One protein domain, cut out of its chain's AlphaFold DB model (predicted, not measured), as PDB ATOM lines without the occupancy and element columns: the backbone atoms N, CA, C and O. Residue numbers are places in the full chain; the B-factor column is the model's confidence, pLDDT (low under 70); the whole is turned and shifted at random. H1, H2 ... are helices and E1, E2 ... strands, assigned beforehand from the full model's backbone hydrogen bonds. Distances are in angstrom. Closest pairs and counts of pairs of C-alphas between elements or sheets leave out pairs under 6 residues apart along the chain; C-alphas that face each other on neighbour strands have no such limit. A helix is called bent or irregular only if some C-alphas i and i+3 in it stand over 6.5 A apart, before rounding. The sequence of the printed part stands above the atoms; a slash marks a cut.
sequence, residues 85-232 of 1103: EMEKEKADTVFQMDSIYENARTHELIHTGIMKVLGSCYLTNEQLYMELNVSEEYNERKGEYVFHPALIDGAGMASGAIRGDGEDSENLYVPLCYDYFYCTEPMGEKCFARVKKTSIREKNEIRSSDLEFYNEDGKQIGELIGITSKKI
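AT A GLANCE: This is residues 85 to 232 of the 1103 residues of an uncharacterized protein of Lachnospiraceae bacterium (UniProt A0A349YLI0). A twisted antiparallel sheet of eight strands curls round one helix, H4, which runs through the core like the filling of an open, incomplete barrel. The wrap is left open between the edge strands E1 and E4, and at that open side the helix H2 packs on H4; the small helix H3 lies off the sheet, and H1 only grazes it. The printed part has 148 residues, with four named helices and eight named strands in the order H1 E1 H2 E2 E3 H3 H4 E4 E5 E6 E7 E8; the class is mixed, helices and strands. The sheet is branched, since E7 has three neighbours, E5, E6 and E8. The whole is compact, with a radius of gyration of the C-alphas of 14.4 A, and rounded, with spans of 40 by 33 by 31 A.

HOW THE PARTS SIT: H1, residues 85 to 89, only grazes the sheet with its residues 87 to 89. E1, residues 93 to 96, is an edge strand and the antiparallel neighbour of E2, residues 120 to 123, with N 95 and O 121 at 3.0 A. H2, residues 97 to 106, is on the sheet at a height of 9.1 A over it, over none of the strands. E2 forms a hairpin with E3, residues 127 to 134, with N 122 and O 129 at 2.8 A. H3, residues 136 to 141, is not on the sheet; it is irregular, but only just, with C-alphas 137 and 140 at 6.9 A. H4, residues 149 to 163, is irregular too, with C-alphas 160 and 163 at 7.0 A. H2 and H4 touch, about perpendicular at 82 degrees, closest at the C-alphas of Ile 100 and Ala 158, 6.5 A. The sheet curls round H4; its closest C-alphas to E3 are those of Ile 162 and Leu 128, 5.7 A. E4, residues 173 to 183, bends by 76 degrees at residue 179 and is near H4. E5, residues 190 to 196, is antiparallel to E3, with N 130 and O 193 at 2.8 A. E6, E7 and E8, residues 201 to 203, 206 to 214 and 220 to 231, form a meander, each strand the antiparallel neighbour of the one before, with N 201 and O 208 at 2.9 A and N 211 and O 224 at 2.8 A. E5 and E6 lie on one side of E7, beside residues 211 to 214 and 206 to 208, and E8 on the other side; N 194 and O 212 of E5 and E7 are 2.8 A apart. E8 is also antiparallel to E4, with N 176 and O 228 at 2.8 A. Every O i to N i+4 pair is within hydrogen-bond range in H1 and H2; H4 has 7 of 11, and H3 has 0 of 2 but 2 of 3 O i to N i+3 pairs.

IN THESE COORDINATES: H1 begins at C-alpha 85, (10.605, 45.038, -0.903). From first to last C-alpha, H2 measures 14.6 A, E3 22.7 A, H4 24.3 A, E4 24.9 A, E5 20.2 A, E7 26.5 A and E8 29.7 A. H4 starts at C-alpha 149, (14.473, 31.348, -22.057), and E8 ends at C-alpha 231, (11.319, 12.911, -11.655).

THE WHOLE: The two C-alphas farthest apart are those of Glu 140 and Asn 204, at 42.7 A. The printed part has no cut. The link from H2 to E2 is long, with 13 residues; its residues 117 to 118 pair with residues 133 to 134 of E3, antiparallel. The mean pLDDT of the printed part is 81.4, and 21 residues are under 70, among them 161 to 172 and 203 to 205.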
ATOM      1  N   GLU A  85       9.855  44.817  -2.149       80.31
ATOM      2  CA  GLU A  85      10.605  45.038  -0.903       80.31
ATOM      3  C   GLU A  85       9.882  44.461   0.322       80.31
ATOM      4  O   GLU A  85      10.500  43.752   1.113       80.31
ATOM      5  N   MET A  86       8.564  44.665   0.443       79.56
ATOM      6  CA  MET A  86       7.790  44.108   1.562       79.56
ATOM      7  C   MET A  86       7.715  42.579   1.517       79.56
ATOM      8  O   MET A  86       7.707  41.937   2.563       79.56
ATOM      9  N   GLU A  87       7.645  41.976   0.328       79.38
ATOM     10  CA  GLU A  87       7.634  40.513   0.195       79.38
ATOM     11  C   GLU A  87       9.002  39.898   0.531       79.38
ATOM     12  O   GLU A  87       9.056  38.832   1.144       79.38
ATOM     13  N   LYS A  88      10.107  40.596   0.228       82.62
ATOM     14  CA  LYS A  88      11.460  40.189   0.650       82.62
ATOM     15  C   LYS A  88      11.625  40.216   2.172       82.62
ATOM     16  O   LYS A  88      12.241  39.307   2.722       82.62
ATOM     17  N   GLU A  89      11.061  41.213   2.856       82.62
ATOM     18  CA  GLU A  89      11.117  41.319   4.327       82.62
ATOM     19  C   GLU A  89      10.339  40.207   5.048       82.62
ATOM     20  O   GLU A  89      10.660  39.870   6.188       82.62
ATOM     21  N   LYS A  90       9.335  39.614   4.391       83.19
ATOM     22  CA  LYS A  90       8.528  38.507   4.933       83.19
ATOM     23  C   LYS A  90       9.192  37.134   4.784       83.19
ATOM     24  O   LYS A  90       8.619  36.148   5.239       83.19
ATOM     25  N   ALA A  91      10.339  37.049   4.111       84.38
ATOM     26  CA  ALA A  91      10.989  35.784   3.805       84.38
ATOM     27  C   ALA A  91      11.575  35.124   5.059       84.38
ATOM     28  O   ALA A  91      12.423  35.693   5.744       84.38
ATOM     29  N   ASP A  92      11.166  33.882   5.307       81.88
ATOM     30  CA  ASP A  92      11.714  33.038   6.367       81.88
ATOM     31  C   ASP A  92      13.097  32.487   5.973       81.88
ATOM     32  O   ASP A  92      13.932  32.177   6.824       81.88
ATOM     33  N   THR A  93      13.358  32.324   4.673       84.00
ATOM     34  CA  THR A  93      14.629  31.803   4.147       84.00
ATOM     35  C   THR A  93      14.987  32.491   2.835       84.00
ATOM     36  O   THR A  93      14.135  32.667   1.964       84.00
ATOM     37  N   VAL A  94      16.263  32.851   2.678       88.38
ATOM     38  CA  VAL A  94      16.798  33.468   1.458       88.38
ATOM     39  C   VAL A  94      17.973  32.646   0.951       88.38
ATOM     40  O   VAL A  94      18.907  32.376   1.704       88.38
ATOM     41  N   PHE A  95      17.943  32.270  -0.324       87.06
ATOM     42  CA  PHE A  95      19.024  31.536  -0.986       87.06
ATOM     43  C   PHE A  95      19.273  32.082  -2.392       87.06
ATOM     44  O   PHE A  95      18.416  32.737  -2.982       87.06
ATOM     45  N   GLN A  96      20.474  31.859  -2.918       90.06
ATOM     46  CA  GLN A  96      20.859  32.345  -4.243       90.06
ATOM     47  C   GLN A  96      20.474  31.333  -5.328       90.06
ATOM     48  O   GLN A  96      20.532  30.122  -5.109       90.06
ATOM     49  N   MET A  97      20.169  31.823  -6.533       88.50
ATOM     50  CA  MET A  97      19.974  30.975  -7.718       88.50
ATOM     51  C   MET A  97      21.193  30.089  -7.999       88.50
ATOM     52  O   MET A  97      21.047  28.968  -8.484       88.50
ATOM     53  N   ASP A  98      22.395  30.548  -7.643       87.12
ATOM     54  CA  ASP A  98      23.612  29.746  -7.759       87.12
ATOM     55  C   ASP A  98      23.548  28.446  -6.951       87.12
ATOM     56  O   ASP A  98      23.960  27.412  -7.474       87.12
ATOM     57  N   SER A  99      22.950  28.460  -5.758       83.50
ATOM     58  CA  SER A  99      22.752  27.261  -4.933       83.50
ATOM     59  C   SER A  99      21.793  26.262  -5.598       83.50
ATOM     60  O   SER A  99      22.027  25.054  -5.561       83.50
ATOM     61  N   ILE A 100      20.753  26.747  -6.292       83.94
ATOM     62  CA  ILE A 100      19.837  25.900  -7.080       83.94
ATOM     63  C   ILE A 100      20.579  25.230  -8.239       83.94
ATOM     64  O   ILE A 100      20.426  24.030  -8.478       83.94
ATOM     65  N   TYR A 101      21.442  25.976  -8.931       84.38
ATOM     66  CA  TYR A 101      22.264  25.417 -10.001       84.38
ATOM     67  C   TYR A 101      23.385  24.503  -9.495       84.38
ATOM     68  O   TYR A 101      23.763  23.575 -10.210       84.38
ATOM     69  N   GLU A 102      23.933  24.732  -8.301       82.44
ATOM     70  CA  GLU A 102      24.870  23.806  -7.656       82.44
ATOM     71  C   GLU A 102      24.208  22.461  -7.383       82.44
ATOM     72  O   GLU A 102      24.761  21.435  -7.784       82.44
ATOM     73  N   ASN A 103      22.991  22.463  -6.831       76.25
ATOM     74  CA  ASN A 103      22.225  21.233  -6.645       76.25
ATOM     75  C   ASN A 103      21.866  20.566  -7.992       76.25
ATOM     76  O   ASN A 103      22.018  19.362  -8.172       76.25
ATOM     77  N   ALA A 104      21.486  21.333  -9.017       75.50
ATOM     78  CA  ALA A 104      21.274  20.756 -10.348       75.50
ATOM     79  C   ALA A 104      22.555  20.086 -10.908       75.50
ATOM     80  O   ALA A 104      22.487  19.015 -11.519       75.50
ATOM     81  N   ARG A 105      23.739  20.666 -10.648       81.44
ATOM     82  CA  ARG A 105      25.038  20.123 -11.085       81.44
ATOM     83  C   ARG A 105      25.441  18.839 -10.366       81.44
ATOM     84  O   ARG A 105      26.054  17.989 -11.014       81.44
ATOM     85  N   THR A 106      25.103  18.655  -9.085       72.94
ATOM     86  CA  THR A 106      25.351  17.369  -8.392       72.94
ATOM     87  C   THR A 106      24.590  16.213  -9.055       72.94
ATOM     88  O   THR A 106      25.021  15.060  -8.981       72.94
ATOM     89  N   HIS A 107      23.536  16.540  -9.809       67.88
ATOM     90  CA  HIS A 107      22.724  15.629 -10.611       67.88
ATOM     91  C   HIS A 107      23.033  15.682 -12.123       67.88
ATOM     92  O   HIS A 107      22.224  15.231 -12.931       67.88
ATOM     93  N   GLU A 108      24.199  16.212 -12.517       70.88
ATOM     94  CA  GLU A 108      24.675  16.320 -13.911       70.88
ATOM     95  C   GLU A 108      23.805  17.204 -14.839       70.88
ATOM     96  O   GLU A 108      24.041  17.253 -16.048       70.88
ATOM     97  N   LEU A 109      22.852  17.979 -14.297       75.81
ATOM     98  CA  LEU A 109      22.102  18.988 -15.050       75.81
ATOM     99  C   LEU A 109      22.857  20.326 -15.031       75.81
ATOM    100  O   LEU A 109      22.703  21.163 -14.138       75.81
ATOM    101  N   ILE A 110      23.717  20.520 -16.031       79.75
ATOM    102  CA  ILE A 110      24.633  21.662 -16.091       79.75
ATOM    103  C   ILE A 110      24.033  22.796 -16.933       79.75
ATOM    104  O   ILE A 110      23.875  22.668 -18.144       79.75
ATOM    105  N   HIS A 111      23.782  23.937 -16.290       84.50
ATOM    106  CA  HIS A 111      23.450  25.202 -16.948       84.50
ATOM    107  C   HIS A 111      24.719  26.052 -17.080       84.50
ATOM    108  O   HIS A 111      25.406  26.300 -16.086       84.50
ATOM    109  N   THR A 112      25.052  26.481 -18.298       78.38
ATOM    110  CA  THR A 112      26.251  27.287 -18.591       78.38
ATOM    111  C   THR A 112      25.911  28.518 -19.421       78.38
ATOM    112  O   THR A 112      24.986  28.479 -20.233       78.38
ATOM    113  N   GLY A 113      26.713  29.571 -19.271       80.50
ATOM    114  CA  GLY A 113      26.636  30.801 -20.058       80.50
ATOM    115  C   GLY A 113      25.260  31.464 -20.027       80.50
ATOM    116  O   GLY A 113      24.695  31.665 -18.952       80.50
ATOM    117  N   ILE A 114      24.697  31.757 -21.205       78.75
ATOM    118  CA  ILE A 114      23.413  32.468 -21.352       78.75
ATOM    119  C   ILE A 114      22.199  31.714 -20.781       78.75
ATOM    120  O   ILE A 114      21.174  32.331 -20.523       78.75
ATOM    121  N   MET A 115      22.291  30.399 -20.549       84.25
ATOM    122  CA  MET A 115      21.200  29.597 -19.961       84.25
ATOM    123  C   MET A 115      21.234  29.554 -18.426       84.25
ATOM    124  O   MET A 115      20.579  28.710 -17.816       84.25
ATOM    125  N   LYS A 116      22.008  30.438 -17.790       86.50
ATOM    126  CA  LYS A 116      22.120  30.558 -16.335       86.50
ATOM    127  C   LYS A 116      21.687  31.957 -15.893       86.50
ATOM    128  O   LYS A 116      22.201  32.946 -16.415       86.50
ATOM    129  N   VAL A 117      20.790  32.034 -14.908       89.81
ATOM    130  CA  VAL A 117      20.355  33.310 -14.309       89.81
ATOM    131  C   VAL A 117      21.007  33.568 -12.952       89.81
ATOM    132  O   VAL A 117      21.427  32.648 -12.249       89.81
ATOM    133  N   LEU A 118      21.092  34.841 -12.594       90.12
ATOM    134  CA  LEU A 118      21.574  35.368 -11.327       90.12
ATOM    135  C   LEU A 118      20.401  35.922 -10.518       90.12
ATOM    136  O   LEU A 118      19.444  36.459 -11.077       90.12
ATOM    137  N   GLY A 119      20.509  35.867  -9.198       91.12
ATOM    138  CA  GLY A 119      19.565  36.512  -8.294       91.12
ATOM    139  C   GLY A 119      19.195  35.642  -7.103       91.12
ATOM    140  O   GLY A 119      19.844  34.631  -6.829       91.12
ATOM    141  N   SER A 120      18.164  36.069  -6.386       92.00
ATOM    142  CA  SER A 120      17.835  35.563  -5.055       92.00
ATOM    143  C   SER A 120      16.416  35.015  -5.012       92.00
ATOM    144  O   SER A 120      15.493  35.583  -5.597       92.00
ATOM    145  N   CYS A 121      16.240  33.946  -4.253       91.69
ATOM    146  CA  CYS A 121      14.960  33.344  -3.941       91.69
ATOM    147  C   CYS A 121      14.605  33.616  -2.479       91.69
ATOM    148  O   CYS A 121      15.446  33.476  -1.590       91.69
ATOM    149  N   TYR A 122      13.355  33.989  -2.241       91.19
ATOM    150  CA  TYR A 122      12.821  34.423  -0.958       91.19
ATOM    151  C   TYR A 122      11.628  33.530  -0.624       91.19
ATOM    152  O   TYR A 122      10.553  33.646  -1.222       91.19
ATOM    153  N   LEU A 123      11.843  32.579   0.280       87.25
ATOM    154  CA  LEU A 123      10.850  31.593   0.678       87.25
ATOM    155  C   LEU A 123      10.102  32.077   1.919       87.25
ATOM    156  O   LEU A 123      10.709  32.370   2.947       87.25
ATOM    157  N   THR A 124       8.780  32.114   1.817       86.06
ATOM    158  CA  THR A 124       7.852  32.307   2.938       86.06
ATOM    159  C   THR A 124       7.112  30.997   3.213       86.06
ATOM    160  O   THR A 124       7.120  30.077   2.389       86.06
ATOM    161  N   ASN A 125       6.392  30.917   4.332       78.06
ATOM    162  CA  ASN A 125       5.536  29.763   4.638       78.06
ATOM    163  C   ASN A 125       4.533  29.382   3.526       78.06
ATOM    164  O   ASN A 125       4.188  28.202   3.392       78.06
ATOM    165  N   GLU A 126       4.077  30.349   2.725       82.94
ATOM    166  CA  GLU A 126       3.017  30.140   1.729       82.94
ATOM    167  C   GLU A 126       3.499  30.220   0.275       82.94
ATOM    168  O   GLU A 126       2.858  29.647  -0.609       82.94
ATOM    169  N   GLN A 127       4.583  30.946  -0.006       89.31
ATOM    170  CA  GLN A 127       4.971  31.335  -1.369       89.31
ATOM    171  C   GLN A 127       6.492  31.464  -1.510       89.31
ATOM    172  O   GLN A 127       7.185  31.809  -0.549       89.31
ATOM    173  N   LEU A 128       7.005  31.227  -2.717       90.44
ATOM    174  CA  LEU A 128       8.396  31.461  -3.093       90.44
ATOM    175  C   LEU A 128       8.444  32.578  -4.127       90.44
ATOM    176  O   LEU A 128       7.873  32.451  -5.215       90.44
ATOM    177  N   TYR A 129       9.164  33.640  -3.785       91.31
ATOM    178  CA  TYR A 129       9.473  34.738  -4.688       91.31
ATOM    179  C   TYR A 129      10.883  34.583  -5.241       91.31
ATOM    180  O   TYR A 129      11.808  34.200  -4.527       91.31
ATOM    181  N   MET A 130      11.056  34.887  -6.517       92.81
ATOM    182  CA  MET A 130      12.304  34.708  -7.247       92.81
ATOM    183  C   MET A 130      12.638  36.016  -7.950       92.81
ATOM    184  O   MET A 130      11.854  36.503  -8.758       92.81
ATOM    185  N   GLU A 131      13.791  36.590  -7.637       93.25
ATOM    186  CA  GLU A 131      14.379  37.686  -8.400       93.25
ATOM    187  C   GLU A 131      15.380  37.091  -9.385       93.25
ATOM    188  O   GLU A 131      16.376  36.507  -8.958       93.25
ATOM    189  N   LEU A 132      15.115  37.225 -10.685       93.12
ATOM    190  CA  LEU A 132      15.872  36.558 -11.741       93.12
ATOM    191  C   LEU A 132      16.429  37.589 -12.724       93.12
ATOM    192  O   LEU A 132      15.694  38.417 -13.256       93.12
ATOM    193  N   ASN A 133      17.731  37.516 -12.979       91.56
ATOM    194  CA  ASN A 133      18.465  38.382 -13.896       91.56
ATOM    195  C   ASN A 133      19.311  37.516 -14.826       91.56
ATOM    196  O   ASN A 133      19.953  36.566 -14.381       91.56
ATOM    197  N   VAL A 134      19.364  37.838 -16.109       88.31
ATOM    198  CA  VAL A 134      20.293  37.175 -17.035       88.31
ATOM    199  C   VAL A 134      21.748  37.552 -16.713       88.31
ATOM    200  O   VAL A 134      22.016  38.601 -16.126       88.31
ATOM    201  N   SER A 135      22.701  36.679 -17.043       80.94
ATOM    202  CA  SER A 135      24.126  36.922 -16.780       80.94
ATOM    203  C   SER A 135      24.709  38.021 -17.681       80.94
ATOM    204  O   SER A 135      24.209  38.270 -18.777       80.94
ATOM    205  N   GLU A 136      25.810  38.659 -17.261       73.50
ATOM    206  CA  GLU A 136      26.479  39.712 -18.052       73.50
ATOM    207  C   GLU A 136      26.972  39.225 -19.429       73.50
ATOM    208  O   GLU A 136      27.128  40.033 -20.343       73.50
ATOM    209  N   GLU A 137      27.151  37.911 -19.613       70.94
ATOM    210  CA  GLU A 137      27.471  37.289 -20.906       70.94
ATOM    211  C   GLU A 137      26.364  37.494 -21.961       70.94
ATOM    212  O   GLU A 137      26.630  37.401 -23.160       70.94
ATOM    213  N   TYR A 138      25.130  37.813 -21.548       73.88
ATOM    214  CA  TYR A 138      24.026  38.152 -22.452       73.88
ATOM    215  C   TYR A 138      24.118  39.575 -23.032       73.88
ATOM    216  O   TYR A 138      23.485  39.856 -24.049       73.88
ATOM    217  N   ASN A 139      24.919  40.476 -22.447       69.00
ATOM    218  CA  ASN A 139      24.954  41.890 -22.852       69.00
ATOM    219  C   ASN A 139      25.262  42.098 -24.352       69.00
ATOM    220  O   ASN A 139      24.815  43.086 -24.931       69.00
ATOM    221  N   GLU A 140      25.969  41.163 -24.999       67.25
ATOM    222  CA  GLU A 140      26.280  41.201 -26.438       67.25
ATOM    223  C   GLU A 140      25.106  40.787 -27.355       67.25
ATOM    224  O   GLU A 140      25.142  41.087 -28.547       67.25
ATOM    225  N   ARG A 141      24.056  40.138 -26.822       70.56
ATOM    226  CA  ARG A 141      22.860  39.642 -27.549       70.56
ATOM    227  C   ARG A 141      21.559  40.321 -27.106       70.56
ATOM    228  O   ARG A 141      20.456  39.805 -27.301       70.56
ATOM    229  N   LYS A 142      21.683  41.488 -26.475       70.81
ATOM    230  CA  LYS A 142      20.564  42.250 -25.919       70.81
ATOM    231  C   LYS A 142      19.528  42.574 -27.003       70.81
ATOM    232  O   LYS A 142      19.826  43.262 -27.976       70.81
ATOM    233  N   GLY A 143      18.301  42.092 -26.801       71.31
ATOM    234  CA  GLY A 143      17.163  42.306 -27.702       71.31
ATOM    235  C   GLY A 143      16.858  41.148 -28.661       71.31
ATOM    236  O   GLY A 143      15.918  41.273 -29.444       71.31
ATOM    237  N   GLU A 144      17.598  40.034 -28.603       81.00
ATOM    238  CA  GLU A 144      17.336  38.843 -29.434       81.00
ATOM    239  C   GLU A 144      16.153  37.984 -28.949       81.00
ATOM    240  O   GLU A 144      15.585  37.238 -29.746       81.00
ATOM    241  N   TYR A 145      15.754  38.092 -27.677       84.38
ATOM    242  CA  TYR A 145      14.659  37.310 -27.084       84.38
ATOM    243  C   TYR A 145      13.505  38.213 -26.628       84.38
ATOM    244  O   TYR A 145      13.734  39.275 -26.044       84.38
ATOM    245  N   VAL A 146      12.264  37.774 -26.856       87.19
ATOM    246  CA  VAL A 146      11.045  38.415 -26.325       87.19
ATOM    247  C   VAL A 146      10.799  37.937 -24.895       87.19
ATOM    248  O   VAL A 146      10.527  38.737 -23.998       87.19
ATOM    249  N   PHE A 147      10.958  36.635 -24.679       90.06
ATOM    250  CA  PHE A 147      10.962  35.994 -23.375       90.06
ATOM    251  C   PHE A 147      12.269  35.237 -23.222       90.06
ATOM    252  O   PHE A 147      12.441  34.157 -23.781       90.06
ATOM    253  N   HIS A 148      13.219  35.804 -22.482       88.75
ATOM    254  CA  HIS A 148      14.534  35.198 -22.357       88.75
ATOM    255  C   HIS A 148      14.405  33.786 -21.754       88.75
ATOM    256  O   HIS A 148      13.993  33.658 -20.595       88.75
ATOM    257  N   PRO A 149      14.782  32.714 -22.481       88.25
ATOM    258  CA  PRO A 149      14.473  31.348 -22.057       88.25
ATOM    259  C   PRO A 149      15.048  30.986 -20.688       88.25
ATOM    260  O   PRO A 149      14.423  30.253 -19.929       88.25
ATOM    261  N   ALA A 150      16.211  31.547 -20.339       87.50
ATOM    262  CA  ALA A 150      16.833  31.339 -19.035       87.50
ATOM    263  C   ALA A 150      16.011  31.899 -17.859       87.50
ATOM    264  O   ALA A 150      16.085  31.338 -16.773       87.50
ATOM    265  N   LEU A 151      15.224  32.968 -18.048       90.12
ATOM    266  CA  LEU A 151      14.397  33.537 -16.976       90.12
ATOM    267  C   LEU A 151      13.233  32.601 -16.631       90.12
ATOM    268  O   LEU A 151      13.002  32.309 -15.461       90.12
ATOM    269  N   ILE A 152      12.544  32.074 -17.646       89.44
ATOM    270  CA  ILE A 152      11.436  31.135 -17.434       89.44
ATOM    271  C   ILE A 152      11.973  29.779 -16.934       89.44
ATOM    272  O   ILE A 152      11.408  29.195 -16.010       89.44
ATOM    273  N   ASP A 153      13.097  29.303 -17.479       86.25
ATOM    274  CA  ASP A 153      13.762  28.073 -17.027       86.25
ATOM    275  C   ASP A 153      14.283  28.189 -15.589       86.25
ATOM    276  O   ASP A 153      14.006  27.323 -14.761       86.25
ATOM    277  N   GLY A 154      14.916  29.312 -15.241       86.94
ATOM    278  CA  GLY A 154      15.338  29.622 -13.877       86.94
ATOM    279  C   GLY A 154      14.172  29.646 -12.885       86.94
ATOM    280  O   GLY A 154      14.290  29.066 -11.805       86.94
ATOM    281  N   ALA A 155      13.030  30.233 -13.264       89.50
ATOM    282  CA  ALA A 155      11.816  30.224 -12.446       89.50
ATOM    283  C   ALA A 155      11.259  28.802 -12.248       89.50
ATOM    284  O   ALA A 155      10.906  28.424 -11.130       89.50
ATOM    285  N   GLY A 156      11.230  27.989 -13.310       84.94
ATOM    286  CA  GLY A 156      10.827  26.581 -13.243       84.94
ATOM    287  C   GLY A 156      11.754  25.726 -12.373       84.94
ATOM    288  O   GLY A 156      11.280  24.890 -11.609       84.94
ATOM    289  N   MET A 157      13.067  25.961 -12.434       81.38
ATOM    290  CA  MET A 157      14.052  25.257 -11.605       81.38
ATOM    291  C   MET A 157      13.931  25.637 -10.126       81.38
ATOM    292  O   MET A 157      13.951  24.768  -9.252       81.38
ATOM    293  N   ALA A 158      13.785  26.929  -9.835       83.94
ATOM    294  CA  ALA A 158      13.668  27.418  -8.468       83.94
ATOM    295  C   ALA A 158      12.320  27.068  -7.820       83.94
ATOM    296  O   ALA A 158      12.274  26.888  -6.603       83.94
ATOM    297  N   SER A 159      11.246  26.878  -8.599       82.56
ATOM    298  CA  SER A 159       9.929  26.512  -8.057       82.56
ATOM    299  C   SER A 159       9.948  25.215  -7.240       82.56
ATOM    300  O   SER A 159       9.157  25.055  -6.310       82.56
ATOM    301  N   GLY A 160      10.900  24.314  -7.511       71.31
ATOM    302  CA  GLY A 160      11.105  23.095  -6.731       71.31
ATOM    303  C   GLY A 160      11.547  23.324  -5.278       71.31
ATOM    304  O   GLY A 160      11.316  22.450  -4.445       71.31
ATOM    305  N   ALA A 161      12.126  24.485  -4.951       68.62
ATOM    306  CA  ALA A 161      12.732  24.766  -3.645       68.62
ATOM    307  C   ALA A 161      11.725  25.138  -2.535       68.62
ATOM    308  O   ALA A 161      12.032  25.028  -1.349       68.62
ATOM    309  N   ILE A 162      10.494  25.518  -2.891       69.94
ATOM    310  CA  ILE A 162       9.435  25.972  -1.963       69.94
ATOM    311  C   ILE A 162       8.985  24.935  -0.908       69.94
ATOM    312  O   ILE A 162       8.265  25.267   0.036       69.94
ATOM    313  N   ARG A 163       9.407  23.667  -1.015       60.84
ATOM    314  CA  ARG A 163       9.129  22.627  -0.003       60.84
ATOM    315  C   ARG A 163      10.202  22.478   1.084       60.84
ATOM    316  O   ARG A 163       9.977  21.685   1.993       60.84
ATOM    317  N   GLY A 164      11.292  23.253   1.046       53.09
ATOM    318  CA  GLY A 164      12.413  23.108   1.992       53.09
ATOM    319  C   GLY A 164      13.511  22.151   1.514       53.09
ATOM    320  O   GLY A 164      14.355  21.748   2.298       53.09
ATOM    321  N   ASP A 165      13.517  21.839   0.218       49.38
ATOM    322  CA  ASP A 165      14.541  21.061  -0.497       49.38
ATOM    323  C   ASP A 165      15.818  21.883  -0.795       49.38
ATOM    324  O   ASP A 165      16.713  21.435  -1.518       49.38
ATOM    325  N   GLY A 166      15.878  23.118  -0.286       46.25
ATOM    326  CA  GLY A 166      17.017  24.015  -0.413       46.25
ATOM    327  C   GLY A 166      18.225  23.426   0.302       46.25
ATOM    328  O   GLY A 166      18.245  23.380   1.524       46.25
ATOM    329  N   GLU A 167      19.195  22.999  -0.504       42.50
ATOM    330  CA  GLU A 167      20.504  22.402  -0.187       42.50
ATOM    331  C   GLU A 167      20.600  20.856  -0.192       42.50
ATOM    332  O   GLU A 167      21.641  20.375  -0.629       42.50
ATOM    333  N   ASP A 168      19.545  20.073   0.102       42.34
ATOM    334  CA  ASP A 168      19.671  18.600   0.318       42.34
ATOM    335  C   ASP A 168      18.684  17.676  -0.455       42.34
ATOM    336  O   ASP A 168      18.467  16.518  -0.093       42.34
ATOM    337  N   SER A 169      18.066  18.130  -1.550       50.38
ATOM    338  CA  SER A 169      17.157  17.276  -2.349       50.38
ATOM    339  C   SER A 169      17.880  16.362  -3.353       50.38
ATOM    340  O   SER A 169      18.452  16.841  -4.328       50.38
ATOM    341  N   GLU A 170      17.778  15.037  -3.163       52.50
ATOM    342  CA  GLU A 170      18.314  13.979  -4.056       52.50
ATOM    343  C   GLU A 170      17.519  13.784  -5.378       52.50
ATOM    344  O   GLU A 170      17.750  12.826  -6.122       52.50
ATOM    345  N   ASN A 171      16.520  14.627  -5.677       60.97
ATOM    346  CA  ASN A 171      15.515  14.344  -6.709       60.97
ATOM    347  C   ASN A 171      15.507  15.380  -7.844       60.97
ATOM    348  O   ASN A 171      14.990  16.483  -7.687       60.97
ATOM    349  N   LEU A 172      15.985  14.987  -9.031       64.44
ATOM    350  CA  LEU A 172      15.957  15.815 -10.243       64.44
ATOM    351  C   LEU A 172      14.613  15.686 -10.986       64.44
ATOM    352  O   LEU A 172      14.165  14.567 -11.224       64.44
ATOM    353  N   TYR A 173      13.995  16.796 -11.402       70.94
ATOM    354  CA  TYR A 173      12.755  16.818 -12.197       70.94
ATOM    355  C   TYR A 173      12.978  17.522 -13.544       70.94
ATOM    356  O   TYR A 173      13.726  18.493 -13.616       70.94
ATOM    357  N   VAL A 174      12.324  17.038 -14.603       69.12
ATOM    358  CA  VAL A 174      12.433  17.575 -15.970       69.12
ATOM    359  C   VAL A 174      11.052  17.947 -16.517       69.12
ATOM    360  O   VAL A 174      10.173  17.081 -16.492       69.12
ATOM    361  N   PRO A 175      10.847  19.181 -17.017       69.00
ATOM    362  CA  PRO A 175       9.586  19.606 -17.633       69.00
ATOM    363  C   PRO A 175       9.153  18.715 -18.809       69.00
ATOM    364  O   PRO A 175       9.978  18.352 -19.643       69.00
ATOM    365  N   LEU A 176       7.863  18.387 -18.878       76.69
ATOM    366  CA  LEU A 176       7.222  17.599 -19.943       76.69
ATOM    367  C   LEU A 176       6.216  18.424 -20.748       76.69
ATOM    368  O   LEU A 176       6.160  18.314 -21.970       76.69
ATOM    369  N   CYS A 177       5.407  19.233 -20.070       82.44
ATOM    370  CA  CYS A 177       4.388  20.058 -20.705       82.44
ATOM    371  C   CYS A 177       3.999  21.236 -19.812       82.44
ATOM    372  O   CYS A 177       4.323  21.264 -18.619       82.44
ATOM    373  N   TYR A 178       3.287  22.193 -20.394       86.56
ATOM    374  CA  TYR A 178       2.530  23.197 -19.654       86.56
ATOM    375  C   TYR A 178       1.183  23.430 -20.329       86.56
ATOM    376  O   TYR A 178       1.069  23.382 -21.555       86.56
ATOM    377  N   ASP A 179       0.173  23.671 -19.502       85.12
ATOM    378  CA  ASP A 179      -1.214  23.773 -19.946       85.12
ATOM    379  C   ASP A 179      -1.479  25.129 -20.598       85.12
ATOM    380  O   ASP A 179      -2.224  25.205 -21.571       85.12
ATOM    381  N   TYR A 180      -0.853  26.193 -20.080       92.19
ATOM    382  CA  TYR A 180      -1.133  27.557 -20.512       92.19
ATOM    383  C   TYR A 180       0.027  28.526 -20.254       92.19
ATOM    384  O   TYR A 180       0.623  28.514 -19.176       92.19
ATOM    385  N   PHE A 181       0.304  29.413 -21.211       93.94
ATOM    386  CA  PHE A 181       1.188  30.566 -21.056       93.94
ATOM    387  C   PHE A 181       0.599  31.808 -21.730       93.94
ATOM    388  O   PHE A 181       0.247  31.775 -22.911       93.94
ATOM    389  N   TYR A 182       0.587  32.928 -21.010       93.62
ATOM    390  CA  TYR A 182       0.254  34.236 -21.567       93.62
ATOM    391  C   TYR A 182       1.055  35.336 -20.877       93.62
ATOM    392  O   TYR A 182       1.398  35.239 -19.694       93.62
ATOM    393  N   CYS A 183       1.368  36.395 -21.622       92.38
ATOM    394  CA  CYS A 183       2.129  37.513 -21.095       92.38
ATOM    395  C   CYS A 183       1.784  38.820 -21.816       92.38
ATOM    396  O   CYS A 183       1.620  38.845 -23.028       92.38
ATOM    397  N   THR A 184       1.700  39.932 -21.089       90.75
ATOM    398  CA  THR A 184       1.359  41.252 -21.639       90.75
ATOM    399  C   THR A 184       2.584  42.105 -21.976       90.75
ATOM    400  O   THR A 184       2.478  43.049 -22.766       90.75
ATOM    401  N   GLU A 185       3.748  41.791 -21.401       90.38
ATOM    402  CA  GLU A 185       5.004  42.543 -21.545       90.38
ATOM    403  C   GLU A 185       6.190  41.578 -21.762       90.38
ATOM    404  O   GLU A 185       6.176  40.476 -21.228       90.38
ATOM    405  N   PRO A 186       7.224  41.945 -22.539       87.75
ATOM    406  CA  PRO A 186       8.379  41.073 -22.759       87.75
ATOM    407  C   PRO A 186       9.211  40.885 -21.478       87.75
ATOM    408  O   PRO A 186       9.323  41.793 -20.656       87.75
ATOM    409  N   MET A 187       9.863  39.726 -21.342       86.88
ATOM    410  CA  MET A 187      10.752  39.387 -20.218       86.88
ATOM    411  C   MET A 187      12.192  39.245 -20.722       86.88
ATOM    412  O   MET A 187      12.659  38.137 -20.981       86.88
ATOM    413  N   GLY A 188      12.876  40.373 -20.932       72.50
ATOM    414  CA  GLY A 188      14.149  40.404 -21.668       72.50
ATOM    415  C   GLY A 188      15.421  40.219 -20.832       72.50
ATOM    416  O   GLY A 188      16.329  39.513 -21.260       72.50
ATOM    417  N   GLU A 189      15.517  40.862 -19.667       83.69
ATOM    418  CA  GLU A 189      16.775  40.936 -18.890       83.69
ATOM    419  C   GLU A 189      16.584  40.592 -17.416       83.69
ATOM    420  O   GLU A 189      17.398  39.883 -16.821       83.69
ATOM    421  N   LYS A 190      15.486  41.069 -16.839       88.69
ATOM    422  CA  LYS A 190      15.132  40.866 -15.444       88.69
ATOM    423  C   LYS A 190      13.644  40.575 -15.337       88.69
ATOM    424  O   LYS A 190      12.841  41.209 -16.019       88.69
ATOM    425  N   CYS A 191      13.278  39.631 -14.479       91.50
ATOM    426  CA  CYS A 191      11.899  39.462 -14.045       91.50
ATOM    427  C   CYS A 191      11.838  39.005 -12.589       91.50
ATOM    428  O   CYS A 191      12.802  38.479 -12.022       91.50
ATOM    429  N   PHE A 192      10.674  39.209 -11.989       93.38
ATOM    430  CA  PHE A 192      10.330  38.596 -10.720       93.38
ATOM    431  C   PHE A 192       9.318  37.488 -10.985       93.38
ATOM    432  O   PHE A 192       8.420  37.656 -11.805       93.38
ATOM    433  N   ALA A 193       9.456  36.353 -10.312       93.94
ATOM    434  CA  ALA A 193       8.520  35.248 -10.432       93.94
ATOM    435  C   ALA A 193       8.010  34.817  -9.057       93.94
ATOM    436  O   ALA A 193       8.722  34.911  -8.055       93.94
ATOM    437  N   ARG A 194       6.776  34.326  -9.014       93.25
ATOM    438  CA  ARG A 194       6.130  33.809  -7.810       93.25
ATOM    439  C   ARG A 194       5.566  32.428  -8.089       93.25
ATOM    440  O   ARG A 194       4.872  32.232  -9.082       93.25
ATOM    441  N   VAL A 195       5.824  31.493  -7.182       91.81
ATOM    442  CA  VAL A 195       5.073  30.235  -7.093       91.81
ATOM    443  C   VAL A 195       4.412  30.167  -5.725       91.81
ATOM    444  O   VAL A 195       5.043  30.391  -4.688       91.81
ATOM    445  N   LYS A 196       3.115  29.876  -5.712       89.56
ATOM    446  CA  LYS A 196       2.362  29.663  -4.476       89.56
ATOM    447  C   LYS A 196       2.469  28.196  -4.098       89.56
ATOM    448  O   LYS A 196       2.300  27.321  -4.937       89.56
ATOM    449  N   LYS A 197       2.670  27.889  -2.820       83.00
ATOM    450  CA  LYS A 197       2.715  26.494  -2.356       83.00
ATOM    451  C   LYS A 197       1.411  25.750  -2.658       83.00
ATOM    452  O   LYS A 197       1.430  24.549  -2.894       83.00
ATOM    453  N   THR A 198       0.295  26.480  -2.699       82.12
ATOM    454  CA  THR A 198      -1.032  25.974  -3.071       82.12
ATOM    455  C   THR A 198      -1.179  25.629  -4.552       82.12
ATOM    456  O   THR A 198      -2.056  24.830  -4.872       82.12
ATOM    457  N   SER A 199      -0.350  26.173  -5.454       81.62
ATOM    458  CA  SER A 199      -0.396  25.811  -6.879       81.62
ATOM    459  C   SER A 199       0.364  24.521  -7.195       81.62
ATOM    460  O   SER A 199       0.251  23.987  -8.295       81.62
ATOM    461  N   ILE A 200       1.108  23.976  -6.231       79.31
ATOM    462  CA  ILE A 200       1.938  22.791  -6.437       79.31
ATOM    463  C   ILE A 200       1.103  21.533  -6.267       79.31
ATOM    464  O   ILE A 200       0.548  21.275  -5.196       79.31
ATOM    465  N   ARG A 201       1.079  20.701  -7.306       79.25
ATOM    466  CA  ARG A 201       0.389  19.407  -7.296       79.25
ATOM    467  C   ARG A 201       1.405  18.325  -7.608       79.25
ATOM    468  O   ARG A 201       2.054  18.354  -8.650       79.25
ATOM    469  N   GLU A 202       1.561  17.369  -6.703       70.44
ATOM    470  CA  GLU A 202       2.545  16.296  -6.827       70.44
ATOM    471  C   GLU A 202       1.852  14.945  -6.665       70.44
ATOM    472  O   GLU A 202       1.144  14.705  -5.684       70.44
ATOM    473  N   LYS A 203       2.041  14.064  -7.649       60.50
ATOM    474  CA  LYS A 203       1.511  12.700  -7.639       60.50
ATOM    475  C   LYS A 203       2.556  11.770  -8.249       60.50
ATOM    476  O   LYS A 203       2.903  11.886  -9.424       60.50
ATOM    477  N   ASN A 204       3.032  10.811  -7.459       69.56
ATOM    478  CA  ASN A 204       4.053   9.835  -7.852       69.56
ATOM    479  C   ASN A 204       5.375  10.492  -8.307       69.56
ATOM    480  O   ASN A 204       6.094  11.069  -7.501       69.56
ATOM    481  N   GLU A 205       5.718  10.356  -9.591       68.12
ATOM    482  CA  GLU A 205       6.920  10.927 -10.213       68.12
ATOM    483  C   GLU A 205       6.663  12.292 -10.858       68.12
ATOM    484  O   GLU A 205       7.596  12.871 -11.402       68.12
ATOM    485  N   ILE A 206       5.422  12.784 -10.856       73.06
ATOM    486  CA  ILE A 206       5.031  13.990 -11.586       73.06
ATOM    487  C   ILE A 206       4.757  15.121 -10.597       73.06
ATOM    488  O   ILE A 206       4.023  14.952  -9.620       73.06
ATOM    489  N   ARG A 207       5.344  16.281 -10.880       78.19
ATOM    490  CA  ARG A 207       5.182  17.532 -10.144       78.19
ATOM    491  C   ARG A 207       4.677  18.598 -11.100       78.19
ATOM    492  O   ARG A 207       5.276  18.794 -12.146       78.19
ATOM    493  N   SER A 208       3.621  19.297 -10.723       82.75
ATOM    494  CA  SER A 208       3.101  20.451 -11.449       82.75
ATOM    495  C   SER A 208       3.075  21.681 -10.553       82.75
ATOM    496  O   SER A 208       2.954  21.545  -9.333       82.75
ATOM    497  N   SER A 209       3.219  22.864 -11.140       87.44
ATOM    498  CA  SER A 209       3.113  24.143 -10.435       87.44
ATOM    499  C   SER A 209       2.582  25.237 -11.357       87.44
ATOM    500  O   SER A 209       2.620  25.090 -12.574       87.44
ATOM    501  N   ASP A 210       2.156  26.352 -10.773       92.31
ATOM    502  CA  ASP A 210       1.801  27.560 -11.521       92.31
ATOM    503  C   ASP A 210       2.786  28.674 -11.164       92.31
ATOM    504  O   ASP A 210       3.073  28.891  -9.979       92.31
ATOM    505  N   LEU A 211       3.306  29.355 -12.184       92.56
ATOM    506  CA  LEU A 211       4.255  30.457 -12.073       92.56
ATOM    507  C   LEU A 211       3.601  31.756 -12.533       92.56
ATOM    508  O   LEU A 211       3.029  31.827 -13.616       92.56
ATOM    509  N   GLU A 212       3.742  32.801 -11.734       94.88
ATOM    510  CA  GLU A 212       3.298  34.155 -12.065       94.88
ATOM    511  C   GLU A 212       4.536  35.044 -12.227       94.88
ATOM    512  O   GLU A 212       5.462  34.964 -11.418       94.88
ATOM    513  N   PHE A 213       4.564  35.886 -13.259       94.25
ATOM    514  CA  PHE A 213       5.700  36.748 -13.590       94.25
ATOM    515  C   PHE A 213       5.349  38.222 -13.413       94.25
ATOM    516  O   PHE A 213       4.248  38.650 -13.761       94.25
ATOM    517  N   TYR A 214       6.307  39.003 -12.921       93.50
ATOM    518  CA  TYR A 214       6.173  40.411 -12.567       93.50
ATOM    519  C   TYR A 214       7.338  41.229 -13.134       93.50
ATOM    520  O   TYR A 214       8.470  40.741 -13.239       93.50
ATOM    521  N   ASN A 215       7.058  42.487 -13.473       91.31
ATOM    522  CA  ASN A 215       8.077  43.457 -13.869       91.31
ATOM    523  C   ASN A 215       8.749  44.112 -12.644       91.31
ATOM    524  O   ASN A 215       8.448  43.785 -11.495       91.31
ATOM    525  N   GLU A 216       9.685  45.033 -12.883       87.50
ATOM    526  CA  GLU A 216      10.459  45.691 -11.818       87.50
ATOM    527  C   GLU A 216       9.625  46.596 -10.904       87.50
ATOM    528  O   GLU A 216       9.971  46.763  -9.737       87.50
ATOM    529  N   ASP A 217       8.492  47.100 -11.394       87.06
ATOM    530  CA  ASP A 217       7.531  47.870 -10.597       87.06
ATOM    531  C   ASP A 217       6.631  46.964  -9.732       87.06
ATOM    532  O   ASP A 217       5.754  47.447  -9.013       87.06
ATOM    533  N   GLY A 218       6.820  45.641  -9.806       85.94
ATOM    534  CA  GLY A 218       6.040  44.653  -9.067       85.94
ATOM    535  C   GLY A 218       4.656  44.388  -9.656       85.94
ATOM    536  O   GLY A 218       3.824  43.763  -9.004       85.94
ATOM    537  N   LYS A 219       4.370  44.832 -10.883       91.38
ATOM    538  CA  LYS A 219       3.103  44.545 -11.567       91.38
ATOM    539  C   LYS A 219       3.174  43.181 -12.251       91.38
ATOM    540  O   LYS A 219       4.177  42.880 -12.897       91.38
ATOM    541  N   GLN A 220       2.120  42.368 -12.135       94.12
ATOM    542  CA  GLN A 220       2.063  41.093 -12.847       94.12
ATOM    543  C   GLN A 220       1.995  41.349 -14.358       94.12
ATOM    544  O   GLN A 220       1.215  42.176 -14.834       94.12
ATOM    545  N   ILE A 221       2.827  40.631 -15.101       93.44
ATOM    546  CA  ILE A 221       2.945  40.735 -16.554       93.44
ATOM    547  C   ILE A 221       2.658  39.419 -17.261       93.44
ATOM    548  O   ILE A 221       2.389  39.444 -18.455       93.44
ATOM    549  N   GLY A 222       2.696  38.273 -16.581       92.38
ATOM    550  CA  GLY A 222       2.436  36.987 -17.219       92.38
ATOM    551  C   GLY A 222       2.157  35.862 -16.239       92.38
ATOM    552  O   GLY A 222       2.342  36.005 -15.025       92.38
ATOM    553  N   GLU A 223       1.734  34.729 -16.779       93.75
ATOM    554  CA  GLU A 223       1.586  33.481 -16.036       93.75
ATOM    555  C   GLU A 223       1.902  32.270 -16.918       93.75
ATOM    556  O   GLU A 223       1.681  32.278 -18.131       93.75
ATOM    557  N   LEU A 224       2.436  31.233 -16.283       92.12
ATOM    558  CA  LEU A 224       2.670  29.908 -16.837       92.12
ATOM    559  C   LEU A 224       1.981  28.906 -15.910       92.12
ATOM    560  O   LEU A 224       2.449  28.667 -14.794       92.12
ATOM    561  N   ILE A 225       0.859  28.350 -16.356       91.62
ATOM    562  CA  ILE A 225      -0.009  27.478 -15.560       91.62
ATOM    563  C   ILE A 225       0.226  26.021 -15.962       91.62
ATOM    564  O   ILE A 225       0.393  25.698 -17.144       91.62
ATOM    565  N   GLY A 226       0.246  25.139 -14.967       83.56
ATOM    566  CA  GLY A 226       0.345  23.699 -15.177       83.56
ATOM    567  C   GLY A 226       1.721  23.231 -15.646       83.56
ATOM    568  O   GLY A 226       1.797  22.218 -16.345       83.56
ATOM    569  N   ILE A 227       2.819  23.917 -15.280       86.12
ATOM    570  CA  ILE A 227       4.166  23.440 -15.640       86.12
ATOM    571  C   ILE A 227       4.407  22.089 -14.982       86.12
ATOM    572  O   ILE A 227       4.613  21.998 -13.775       86.12
ATOM    573  N   THR A 228       4.374  21.030 -15.783       82.75
ATOM    574  CA  THR A 228       4.401  19.647 -15.322       82.75
ATOM    575  C   THR A 228       5.759  19.038 -15.623       82.75
ATOM    576  O   THR A 228       6.204  19.012 -16.764       82.75
ATOM    577  N   SER A 229       6.424  18.531 -14.591       76.75
ATOM    578  CA  SER A 229       7.766  17.959 -14.625       76.75
ATOM    579  C   SER A 229       7.780  16.547 -14.053       76.75
ATOM    580  O   SER A 229       7.080  16.247 -13.086       76.75
ATOM    581  N   LYS A 230       8.611  15.672 -14.617       74.62
ATOM    582  CA  LYS A 230       8.769  14.285 -14.171       74.62
ATOM    583  C   LYS A 230      10.127  14.059 -13.515       74.62
ATOM    584  O   LYS A 230      11.151  14.513 -14.017       74.62
ATOM    585  N   LYS A 231      10.133  13.318 -12.409       74.94
ATOM    586  CA  LYS A 231      11.319  12.911 -11.655       74.94
ATOM    587  C   LYS A 231      12.200  11.963 -12.478       74.94
ATOM    588  O   LYS A 231      11.730  10.918 -12.925       74.94
ATOM    589  N   ILE A 232      13.487  12.274 -12.618       64.88
ATOM    590  CA  ILE A 232      14.489  11.365 -13.188       64.88
ATOM    591  C   ILE A 232      14.924  10.378 -12.105       64.88
ATOM    592  O   ILE A 232      15.389  10.773 -11.038       64.88
TER     593      ILE A 232